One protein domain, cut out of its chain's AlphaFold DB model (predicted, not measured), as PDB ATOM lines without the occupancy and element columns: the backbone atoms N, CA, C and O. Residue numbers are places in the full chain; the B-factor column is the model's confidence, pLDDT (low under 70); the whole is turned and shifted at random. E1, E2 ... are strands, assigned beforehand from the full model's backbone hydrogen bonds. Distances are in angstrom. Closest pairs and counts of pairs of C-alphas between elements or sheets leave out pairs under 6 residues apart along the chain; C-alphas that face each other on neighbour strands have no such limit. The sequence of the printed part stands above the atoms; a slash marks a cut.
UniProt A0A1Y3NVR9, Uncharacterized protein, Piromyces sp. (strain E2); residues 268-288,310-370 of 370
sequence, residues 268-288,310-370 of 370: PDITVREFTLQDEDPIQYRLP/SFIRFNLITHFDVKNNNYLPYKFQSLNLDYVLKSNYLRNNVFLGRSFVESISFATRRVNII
ATOM      1  N   PRO A 268     -12.819  28.821  27.179       85.75
ATOM      2  CA  PRO A 268     -12.825  27.668  26.288       85.75
ATOM      3  C   PRO A 268     -11.690  27.796  25.266       85.75
ATOM      4  O   PRO A 268     -11.419  28.885  24.766       85.75
ATOM      5  N   ASP A 269     -11.042  26.678  24.946       87.38
ATOM      6  CA  ASP A 269     -10.019  26.625  23.898       87.38
ATOM      7  C   ASP A 269     -10.701  26.787  22.530       87.38
ATOM      8  O   ASP A 269     -11.562  25.979  22.177       87.38
ATOM      9  N   ILE A 270     -10.369  27.859  21.805       86.50
ATOM     10  CA  ILE A 270     -10.938  28.220  20.501       86.50
ATOM     11  C   ILE A 270      -9.804  28.185  19.480       86.50
ATOM     12  O   ILE A 270      -8.913  29.034  19.494       86.50
ATOM     13  N   THR A 271      -9.863  27.221  18.568       87.75
ATOM     14  CA  THR A 271      -8.872  27.031  17.506       87.75
ATOM     15  C   THR A 271      -9.517  27.238  16.142       87.75
ATOM     16  O   THR A 271     -10.528  26.605  15.839       87.75
ATOM     17  N   VAL A 272      -8.937  28.101  15.300       87.19
ATOM     18  CA  VAL A 272      -9.332  28.187  13.884       87.19
ATOM     19  C   VAL A 272      -8.971  26.866  13.215       87.19
ATOM     20  O   VAL A 272      -7.829  26.418  13.307       87.19
ATOM     21  N   ARG A 273      -9.950  26.245  12.561       89.12
ATOM     22  CA  ARG A 273      -9.790  24.966  11.872       89.12
ATOM     23  C   ARG A 273      -9.476  25.170  10.392       89.12
ATOM     24  O   ARG A 273      -8.501  24.627   9.890       89.12
ATOM     25  N   GLU A 274     -10.318  25.937   9.709       88.56
ATOM     26  CA  GLU A 274     -10.269  26.137   8.260       88.56
ATOM     27  C   GLU A 274     -10.964  27.453   7.881       88.56
ATOM     28  O   GLU A 274     -11.880  27.911   8.570       88.56
ATOM     29  N   PHE A 275     -10.514  28.062   6.784       86.50
ATOM     30  CA  PHE A 275     -11.182  29.187   6.133       86.50
ATOM     31  C   PHE A 275     -11.748  28.682   4.807       86.50
ATOM     32  O   PHE A 275     -10.999  28.128   3.999       86.50
ATOM     33  N   THR A 276     -13.040  28.882   4.568       89.06
ATOM     34  CA  THR A 276     -13.673  28.630   3.269       89.06
ATOM     35  C   THR A 276     -14.150  29.953   2.681       89.06
ATOM     36  O   THR A 276     -14.483  30.882   3.415       89.06
ATOM     37  N   LEU A 277     -14.180  30.070   1.355       86.31
ATOM     38  CA  LEU A 277     -14.946  31.146   0.722       86.31
ATOM     39  C   LEU A 277     -16.446  30.848   0.885       86.31
ATOM     40  O   LEU A 277     -16.829  29.697   1.100       86.31
ATOM     41  N   GLN A 278     -17.278  31.883   0.828       86.12
ATOM     42  CA  GLN A 278     -18.733  31.742   0.792       86.12
ATOM     43  C   GLN A 278     -19.184  31.195  -0.573       86.12
ATOM     44  O   GLN A 278     -18.651  31.607  -1.598       86.12
ATOM     45  N   ASP A 279     -20.155  30.276  -0.593       82.19
ATOM     46  CA  ASP A 279     -20.620  29.635  -1.836       82.19
ATOM     47  C   ASP A 279     -21.290  30.627  -2.809       82.19
ATOM     48  O   ASP A 279     -21.168  30.498  -4.028       82.19
ATOM     49  N   GLU A 280     -21.962  31.645  -2.267       80.25
ATOM     50  CA  GLU A 280     -22.554  32.768  -3.001       80.25
ATOM     51  C   GLU A 280     -21.635  33.998  -2.923       80.25
ATOM     52  O   GLU A 280     -21.158  34.355  -1.844       80.25
ATOM     53  N   ASP A 281     -21.388  34.648  -4.066       79.31
ATOM     54  CA  ASP A 281     -20.482  35.799  -4.216       79.31
ATOM     55  C   ASP A 281     -19.139  35.677  -3.447       79.31
ATOM     56  O   ASP A 281     -18.782  36.575  -2.677       79.31
ATOM     57  N   PRO A 282     -18.339  34.606  -3.644       76.38
ATOM     58  CA  PRO A 282     -17.084  34.386  -2.910       76.38
ATOM     59  C   PRO A 282     -16.091  35.552  -3.026       76.38
ATOM     60  O   PRO A 282     -15.369  35.861  -2.073       76.38
ATOM     61  N   ILE A 283     -16.037  36.193  -4.198       82.12
ATOM     62  CA  ILE A 283     -15.176  37.345  -4.466       82.12
ATOM     63  C   ILE A 283     -15.955  38.369  -5.292       82.12
ATOM     64  O   ILE A 283     -16.329  38.103  -6.433       82.12
ATOM     65  N   GLN A 284     -16.176  39.554  -4.724       79.06
ATOM     66  CA  GLN A 284     -16.828  40.675  -5.397       79.06
ATOM     67  C   GLN A 284     -15.762  41.659  -5.889       79.06
ATOM     68  O   GLN A 284     -14.989  42.201  -5.094       79.06
ATOM     69  N   TYR A 285     -15.737  41.900  -7.199       76.12
ATOM     70  CA  TYR A 285     -14.840  42.852  -7.852       76.12
ATOM     71  C   TYR A 285     -15.640  44.060  -8.333       76.12
ATOM     72  O   TYR A 285     -16.563  43.912  -9.133       76.12
ATOM     73  N   ARG A 286     -15.244  45.262  -7.914       67.44
ATOM     74  CA  ARG A 286     -15.668  46.509  -8.549       67.44
ATOM     75  C   ARG A 286     -14.439  47.160  -9.165       67.44
ATOM     76  O   ARG A 286     -13.538  47.594  -8.456       67.44
ATOM     77  N   LEU A 287     -14.388  47.171 -10.493       62.66
ATOM     78  CA  LEU A 287     -13.382  47.895 -11.269       62.66
ATOM     79  C   LEU A 287     -13.963  49.261 -11.677       62.66
ATOM     80  O   LEU A 287     -15.184  49.360 -11.847       62.66
ATOM     81  N   PRO A 288     -13.140  50.312 -11.837       57.78
ATOM     82  CA  PRO A 288     -13.630  51.618 -12.267       57.78
ATOM     83  C   PRO A 288     -14.130  51.528 -13.717       57.78
ATOM     84  O   PRO A 288     -13.347  51.308 -14.639       57.78
ATOM     85  N   SER A 310     -13.314  51.540  -6.545       63.00
ATOM     86  CA  SER A 310     -12.606  50.323  -6.971       63.00
ATOM     87  C   SER A 310     -12.233  49.429  -5.783       63.00
ATOM     88  O   SER A 310     -11.395  49.813  -4.964       63.00
ATOM     89  N   PHE A 311     -12.788  48.216  -5.696       71.19
ATOM     90  CA  PHE A 311     -12.469  47.281  -4.614       71.19
ATOM     91  C   PHE A 311     -12.457  45.807  -5.040       71.19
ATOM     92  O   PHE A 311     -13.111  45.396  -5.999       71.19
ATOM     93  N   ILE A 312     -11.746  44.998  -4.252       74.75
ATOM     94  CA  ILE A 312     -11.847  43.536  -4.244       74.75
ATOM     95  C   ILE A 312     -12.260  43.128  -2.830       74.75
ATOM     96  O   ILE A 312     -11.552  43.426  -1.869       74.75
ATOM     97  N   ARG A 313     -13.412  42.468  -2.693       80.88
ATOM     98  CA  ARG A 313     -13.930  41.946  -1.421       80.88
ATOM     99  C   ARG A 313     -13.951  40.424  -1.481       80.88
ATOM    100  O   ARG A 313     -14.498  39.866  -2.424       80.88
ATOM    101  N   PHE A 314     -13.409  39.776  -0.456       82.69
ATOM    102  CA  PHE A 314     -13.459  38.324  -0.279       82.69
ATOM    103  C   PHE A 314     -14.457  37.996   0.832       82.69
ATOM    104  O   PHE A 314     -14.289  38.463   1.960       82.69
ATOM    105  N   ASN A 315     -15.478  37.201   0.523       85.81
ATOM    106  CA  ASN A 315     -16.464  36.751   1.500       85.81
ATOM    107  C   ASN A 315     -15.972  35.426   2.105       85.81
ATOM    108  O   ASN A 315     -15.955  34.387   1.445       85.81
ATOM    109  N   LEU A 316     -15.485  35.494   3.349       84.62
ATOM    110  CA  LEU A 316     -14.783  34.410   4.042       84.62
ATOM    111  C   LEU A 316     -15.602  33.872   5.220       84.62
ATOM    112  O   LEU A 316     -15.963  34.612   6.135       84.62
ATOM    113  N   ILE A 317     -15.813  32.559   5.230       86.88
ATOM    114  CA  ILE A 317     -16.382  31.801   6.342       86.88
ATOM    115  C   ILE A 317     -15.218  31.204   7.143       86.88
ATOM    116  O   ILE A 317     -14.401  30.449   6.616       86.88
ATOM    117  N   THR A 318     -15.144  31.533   8.434       87.38
ATOM    118  CA  THR A 318     -14.121  30.997   9.346       87.38
ATOM    119  C   THR A 318     -14.726  29.929  10.244       87.38
ATOM    120  O   THR A 318     -15.641  30.212  11.017       87.38
ATOM    121  N   HIS A 319     -14.188  28.713  10.182       89.12
ATOM    122  CA  HIS A 319     -14.634  27.589  11.004       89.12
ATOM    123  C   HIS A 319     -13.743  27.441  12.238       89.12
ATOM    124  O   HIS A 319     -12.512  27.434  12.138       89.12
ATOM    125  N   PHE A 320     -14.363  27.272  13.405       88.94
ATOM    126  CA  PHE A 320     -13.679  27.136  14.692       88.94
ATOM    127  C   PHE A 320     -13.982  25.773  15.321       88.94
ATOM    128  O   PHE A 320     -15.146  25.399  15.460       88.94
ATOM    129  N   ASP A 321     -12.947  25.057  15.758       88.62
ATOM    130  CA  ASP A 321     -13.093  23.972  16.732       88.62
ATOM    131  C   ASP A 321     -12.984  24.561  18.145       88.62
ATOM    132  O   ASP A 321     -12.028  25.283  18.444       88.62
ATOM    133  N   VAL A 322     -13.973  24.283  19.001       87.69
ATOM    134  CA  VAL A 322     -14.128  24.935  20.311       87.69
ATOM    135  C   VAL A 322     -14.343  23.915  21.423       87.69
ATOM    136  O   VAL A 322     -15.364  23.230  21.496       87.69
ATOM    137  N   LYS A 323     -13.386  23.854  22.352       88.38
ATOM    138  CA  LYS A 323     -13.320  22.855  23.422       88.38
ATOM    139  C   LYS A 323     -13.675  23.492  24.766       88.38
ATOM    140  O   LYS A 323     -12.814  23.827  25.585       88.38
ATOM    141  N   ASN A 324     -14.977  23.639  25.015       88.62
ATOM    142  CA  ASN A 324     -15.493  24.073  26.313       88.62
ATOM    143  C   ASN A 324     -15.387  22.945  27.360       88.62
ATOM    144  O   ASN A 324     -16.257  22.077  27.456       88.62
ATOM    145  N   ASN A 325     -14.321  22.985  28.164       84.25
ATOM    146  CA  ASN A 325     -14.069  22.048  29.266       84.25
ATOM    147  C   ASN A 325     -14.706  22.485  30.610       84.25
ATOM    148  O   ASN A 325     -14.321  21.966  31.657       84.25
ATOM    149  N   ASN A 326     -15.641  23.444  30.615       83.75
ATOM    150  CA  ASN A 326     -16.379  23.835  31.822       83.75
ATOM    151  C   ASN A 326     -17.578  22.913  32.093       83.75
ATOM    152  O   ASN A 326     -18.136  22.304  31.181       83.75
ATOM    153  N   TYR A 327     -18.040  22.903  33.346       80.50
ATOM    154  CA  TYR A 327     -19.296  22.257  33.753       80.50
ATOM    155  C   TYR A 327     -20.560  23.000  33.281       80.50
ATOM    156  O   TYR A 327     -21.655  22.448  33.362       80.50
ATOM    157  N   LEU A 328     -20.421  24.236  32.789       84.06
ATOM    158  CA  LEU A 328     -21.516  25.094  32.327       84.06
ATOM    159  C   LEU A 328     -21.276  25.565  30.878       84.06
ATOM    160  O   LEU A 328     -20.119  25.713  30.467       84.06
ATOM    161  N   PRO A 329     -22.337  25.818  30.087       85.75
ATOM    162  CA  PRO A 329     -22.201  26.448  28.777       85.75
ATOM    163  C   PRO A 329     -21.532  27.818  28.914       85.75
ATOM    164  O   PRO A 329     -21.953  28.636  29.732       85.75
ATOM    165  N   TYR A 330     -20.495  28.077  28.120       86.56
ATOM    166  CA  TYR A 330     -19.780  29.350  28.159       86.56
ATOM    167  C   TYR A 330     -20.391  30.301  27.129       86.56
ATOM    168  O   TYR A 330     -20.436  29.973  25.942       86.56
ATOM    169  N   LYS A 331     -20.846  31.484  27.556       87.56
ATOM    170  CA  LYS A 331     -21.363  32.530  26.662       87.56
ATOM    171  C   LYS A 331     -20.397  33.711  26.613       87.56
ATOM    172  O   LYS A 331     -20.091  34.297  27.647       87.56
ATOM    173  N   PHE A 332     -19.969  34.083  25.412       84.75
ATOM    174  CA  PHE A 332     -19.303  35.357  25.161       84.75
ATOM    175  C   PHE A 332     -20.355  36.423  24.834       84.75
ATOM    176  O   PHE A 332     -21.349  36.147  24.158       84.75
ATOM    177  N   GLN A 333     -20.139  37.654  25.299       87.31
ATOM    178  CA  GLN A 333     -20.971  38.795  24.903       87.31
ATOM    179  C   GLN A 333     -20.686  39.210  23.453       87.31
ATOM    180  O   GLN A 333     -21.609  39.540  22.715       87.31
ATOM    181  N   SER A 334     -19.425  39.125  23.032       87.00
ATOM    182  CA  SER A 334     -18.978  39.361  21.663       87.00
ATOM    183  C   SER A 334     -17.741  38.522  21.335       87.00
ATOM    184  O   SER A 334     -16.997  38.106  22.226       87.00
ATOM    185  N   LEU A 335     -17.522  38.291  20.043       85.50
ATOM    186  CA  LEU A 335     -16.304  37.730  19.474       85.50
ATOM    187  C   LEU A 335     -15.814  38.670  18.365       85.50
ATOM    188  O   LEU A 335     -16.494  38.856  17.355       85.50
ATOM    189  N   ASN A 336     -14.632  39.249  18.567       88.88
ATOM    190  CA  ASN A 336     -13.944  40.070  17.574       88.88
ATOM    191  C   ASN A 336     -12.955  39.184  16.809       88.88
ATOM    192  O   ASN A 336     -12.191  38.444  17.429       88.88
ATOM    193  N   LEU A 337     -12.952  39.275  15.480       87.31
ATOM    194  CA  LEU A 337     -12.056  38.525  14.601       87.31
ATOM    195  C   LEU A 337     -11.296  39.502  13.704       87.31
ATOM    196  O   LEU A 337     -11.902  40.098  12.818       87.31
ATOM    197  N   ASP A 338      -9.988  39.649  13.915       89.62
ATOM    198  CA  ASP A 338      -9.117  40.481  13.078       89.62
ATOM    199  C   ASP A 338      -8.337  39.607  12.088       89.62
ATOM    200  O   ASP A 338      -7.523  38.761  12.472       89.62
ATOM    201  N   TYR A 339      -8.569  39.819  10.793       87.56
ATOM    202  CA  TYR A 339      -7.938  39.063   9.716       87.56
ATOM    203  C   TYR A 339      -6.644  39.753   9.298       87.56
ATOM    204  O   TYR A 339      -6.650  40.885   8.812       87.56
ATOM    205  N   VAL A 340      -5.515  39.068   9.484       88.06
ATOM    206  CA  VAL A 340      -4.181  39.637   9.264       88.06
ATOM    207  C   VAL A 340      -3.337  38.687   8.423       88.06
ATOM    208  O   VAL A 340      -2.917  37.629   8.893       88.06
ATOM    209  N   LEU A 341      -3.037  39.094   7.190       85.44
ATOM    210  CA  LEU A 341      -2.086  38.411   6.328       85.44
ATOM    211  C   LEU A 341      -0.665  38.643   6.852       85.44
ATOM    212  O   LEU A 341      -0.142  39.761   6.838       85.44
ATOM    213  N   LYS A 342      -0.034  37.554   7.289       87.12
ATOM    214  CA  LYS A 342       1.390  37.493   7.627       87.12
ATOM    215  C   LYS A 342       2.099  36.666   6.565       87.12
ATOM    216  O   LYS A 342       1.636  35.585   6.215       87.12
ATOM    217  N   SER A 343       3.207  37.176   6.043       87.00
ATOM    218  CA  SER A 343       3.998  36.511   5.008       87.00
ATOM    219  C   SER A 343       5.447  36.956   5.119       87.00
ATOM    220  O   SER A 343       5.705  38.144   5.288       87.00
ATOM    221  N   ASN A 344       6.391  36.029   4.960       87.19
ATOM    222  CA  ASN A 344       7.828  36.325   5.009       87.19
ATOM    223  C   ASN A 344       8.282  37.276   3.880       87.19
ATOM    224  O   ASN A 344       9.364  37.851   3.954       87.19
ATOM    225  N   TYR A 345       7.452  37.453   2.846       85.19
ATOM    226  CA  TYR A 345       7.681  38.379   1.734       85.19
ATOM    227  C   TYR A 345       7.142  39.798   1.995       85.19
ATOM    228  O   TYR A 345       7.428  40.713   1.223       85.19
ATOM    229  N   LEU A 346       6.374  40.008   3.071       77.62
ATOM    230  CA  LEU A 346       5.804  41.303   3.446       77.62
ATOM    231  C   LEU A 346       6.545  41.857   4.669       77.62
ATOM    232  O   LEU A 346       6.584  41.225   5.720       77.62
ATOM    233  N   ARG A 347       7.112  43.067   4.555       77.88
ATOM    234  CA  ARG A 347       7.822  43.725   5.674       77.88
ATOM    235  C   ARG A 347       6.910  44.038   6.864       77.88
ATOM    236  O   ARG A 347       7.376  44.048   7.998       77.88
ATOM    237  N   ASN A 348       5.632  44.292   6.587       81.75
ATOM    238  CA  ASN A 348       4.596  44.596   7.565       81.75
ATOM    239  C   ASN A 348       3.455  43.583   7.427       81.75
ATOM    240  O   ASN A 348       3.144  43.137   6.322       81.75
ATOM    241  N   ASN A 349       2.784  43.283   8.539       86.00
ATOM    242  CA  ASN A 349       1.524  42.542   8.520       86.00
ATOM    243  C   ASN A 349       0.459  43.352   7.759       86.00
ATOM    244  O   ASN A 349       0.275  44.534   8.054       86.00
ATOM    245  N   VAL A 350      -0.269  42.728   6.830       84.19
ATOM    246  CA  VAL A 350      -1.359  43.387   6.091       84.19
ATOM    247  C   VAL A 350      -2.692  43.025   6.739       84.19
ATOM    248  O   VAL A 350      -3.070  41.858   6.801       84.19
ATOM    249  N   PHE A 351      -3.408  44.029   7.241       83.31
ATOM    250  CA  PHE A 351      -4.765  43.865   7.755       83.31
ATOM    251  C   PHE A 351      -5.740  43.690   6.583       83.31
ATOM    252  O   PHE A 351      -5.787  44.532   5.690       83.31
ATOM    253  N   LEU A 352      -6.492  42.589   6.582       82.81
ATOM    254  CA  LEU A 352      -7.470  42.245   5.545       82.81
ATOM    255  C   LEU A 352      -8.888  42.707   5.905       82.81
ATOM    256  O   LEU A 352      -9.703  42.943   5.019       82.81
ATOM    257  N   GLY A 353      -9.196  42.822   7.199       81.88
ATOM    258  CA  GLY A 353     -10.516  43.214   7.683       81.88
ATOM    259  C   GLY A 353     -10.778  42.751   9.113       81.88
ATOM    260  O   GLY A 353      -9.947  42.089   9.734       81.88
ATOM    261  N   ARG A 354     -11.967  43.081   9.623       86.38
ATOM    262  CA  ARG A 354     -12.470  42.628  10.925       86.38
ATOM    263  C   ARG A 354     -13.906  42.126  10.812       86.38
ATOM    264  O   ARG A 354     -14.689  42.698  10.056       86.38
ATOM    265  N   SER A 355     -14.267  41.135  11.617       84.62
ATOM    266  CA  SER A 355     -15.655  40.724  11.849       84.62
ATOM    267  C   SER A 355     -16.009  40.836  13.329       84.62
ATOM    268  O   SER A 355     -15.154  40.689  14.204       84.62
ATOM    269  N   PHE A 356     -17.288  41.073  13.598       87.19
ATOM    270  CA  PHE A 356     -17.871  41.109  14.932       87.19
ATOM    271  C   PHE A 356     -19.039  40.126  14.971       87.19
ATOM    272  O   PHE A 356     -19.916  40.188  14.112       87.19
ATOM    273  N   VAL A 357     -19.050  39.227  15.954       84.81
ATOM    274  CA  VAL A 357     -20.173  38.321  16.215       84.81
ATOM    275  C   VAL A 357     -20.695  38.606  17.616       84.81
ATOM    276  O   VAL A 357     -19.965  38.465  18.598       84.81
ATOM    277  N   GLU A 358     -21.957  39.007  17.721       88.00
ATOM    278  CA  GLU A 358     -22.607  39.245  19.007       88.00
ATOM    279  C   GLU A 358     -23.104  37.931  19.632       88.00
ATOM    280  O   GLU A 358     -23.600  37.042  18.944       88.00
ATOM    281  N   SER A 359     -23.020  37.816  20.962       86.06
ATOM    282  CA  SER A 359     -23.762  36.830  21.758       86.06
ATOM    283  C   SER A 359     -23.562  35.342  21.364       86.06
ATOM    284  O   SER A 359     -24.515  34.555  21.367       86.06
ATOM    285  N   ILE A 360     -22.326  34.908  21.097       86.81
ATOM    286  CA  ILE A 360     -22.015  33.490  20.822       86.81
ATOM    287  C   ILE A 360     -21.950  32.640  22.109       86.81
ATOM    288  O   ILE A 360     -21.417  33.068  23.135       86.81
ATOM    289  N   SER A 361     -22.488  31.415  22.073       87.50
ATOM    290  CA  SER A 361     -22.443  30.479  23.210       87.50
ATOM    291  C   SER A 361     -21.992  29.074  22.810       87.50
ATOM    292  O   SER A 361     -22.339  28.571  21.744       87.50
ATOM    293  N   PHE A 362     -21.214  28.441  23.688       87.81
ATOM    294  CA  PHE A 362     -20.617  27.127  23.482       87.81
ATOM    295  C   PHE A 362     -21.119  26.145  24.541       87.81
ATOM    296  O   PHE A 362     -20.884  26.320  25.741       87.81
ATOM    297  N   ALA A 363     -21.802  25.091  24.088       86.31
ATOM    298  CA  ALA A 363     -22.257  23.995  24.939       86.31
ATOM    299  C   ALA A 363     -21.088  23.332  25.689       86.31
ATOM    300  O   ALA A 363     -19.929  23.449  25.293       86.31
ATOM    301  N   THR A 364     -21.380  22.630  26.782       84.44
ATOM    302  CA  THR A 364     -20.372  21.836  27.495       84.44
ATOM    303  C   THR A 364     -19.919  20.648  26.649       84.44
ATOM    304  O   THR A 364     -20.694  20.075  25.877       84.44
ATOM    305  N   ARG A 365     -18.653  20.242  26.797       77.50
ATOM    306  CA  ARG A 365     -18.145  19.025  26.157       77.50
ATOM    307  C   ARG A 365     -18.952  17.810  26.627       77.50
ATOM    308  O   ARG A 365     -18.888  17.437  27.797       77.50
ATOM    309  N   ARG A 366     -19.651  17.141  25.702       67.50
ATOM    310  CA  ARG A 366     -20.270  15.835  25.970       67.50
ATOM    311  C   ARG A 366     -19.172  14.811  26.255       67.50
ATOM    312  O   ARG A 366     -18.471  14.371  25.345       67.50
ATOM    313  N   VAL A 367     -19.014  14.445  27.523       62.12
ATOM    314  CA  VAL A 367     -18.232  13.274  27.920       62.12
ATOM    315  C   VAL A 367     -19.139  12.062  27.750       62.12
ATOM    316  O   VAL A 367     -20.023  11.829  28.571       62.12
ATOM    317  N   ASN A 368     -18.935  11.302  26.674       45.25
ATOM    318  CA  ASN A 368     -19.534   9.977  26.555       45.25
ATOM    319  C   ASN A 368     -18.871   9.077  27.602       45.25
ATOM    320  O   ASN A 368     -17.725   8.665  27.429       45.25
ATOM    321  N   ILE A 369     -19.582   8.820  28.698       45.75
ATOM    322  CA  ILE A 369     -19.216   7.786  29.666       45.75
ATOM    323  C   ILE A 369     -19.532   6.437  29.008       45.75
ATOM    324  O   ILE A 369     -20.634   6.259  28.483       45.75
ATOM    325  N   ILE A 370     -18.548   5.537  29.003       42.38
ATOM    326  CA  ILE A 370     -18.613   4.158  28.491       42.38
ATOM    327  C   ILE A 370     -18.429   3.222  29.685       42.38
ATOM    328  O   ILE A 370     -17.506   3.513  30.481       42.38
TER     329      ILE A 370
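This is residues 268 to 288 and 310 to 370 of the 370 residues of an uncharacterized protein of Piromyces sp. (strain E2) (UniProt A0A1Y3NVR9). A long ribbon of two antiparallel strands, E1 with E4 and then E2 with E3 where E3 runs on into E4, is joined through the link from E4 to E5 to a second long ribbon, the hairpin E5 and E6, which crosses it at a distance. The hairpin's loop, residues 343 to 348, stands free. The printed part has 82 residues, no named helix and six strands, E1 to E6 in that order, in three antiparallel sheets of two: E1 - E4, E2 - E3 and E5 - E6; the class is all strand. The whole is only just loose, close to extended, with a radius of gyration of the C-alphas of 17.2 A and spans of 60 by 32 by 27 A.

E1, residues 269 to 277, and E4, residues 316 to 323, are antiparallel at 156 degrees; N 271 and O 321 are within hydrogen-bond range at 2.9 A. E3, residues 311 to 314, runs on into E4 at 33 degrees. It is antiparallel to E2, residues 283 to 286, with N 284 and O 313 at 2.9 A. The hairpin of E5, residues 334 to 341, and E6, residues 350 to 358, has N 335 and O 357 at 2.8 A. E4 and E5 are apart.

E1 begins at C-alpha 269 (-10.019, 26.625, 23.898) and is 24.1 A long; E4 is 22.6 A, E5 22.8 A. E6 is 25.2 A and ends at C-alpha 358 (-22.607, 39.245, 19.007). E2 and E3 are 10.0 A each.

The C-alphas of Pro 288 and Ile 370, the two farthest apart, are 62.8 A apart. Residues 289 to 309 are not printed, and C-alphas 288 and 310 are 5.5 A apart across the cut. Of the links printed whole, none is long. The pLDDT is under 70 at residues 286 to 288, 310 and 366 to 370.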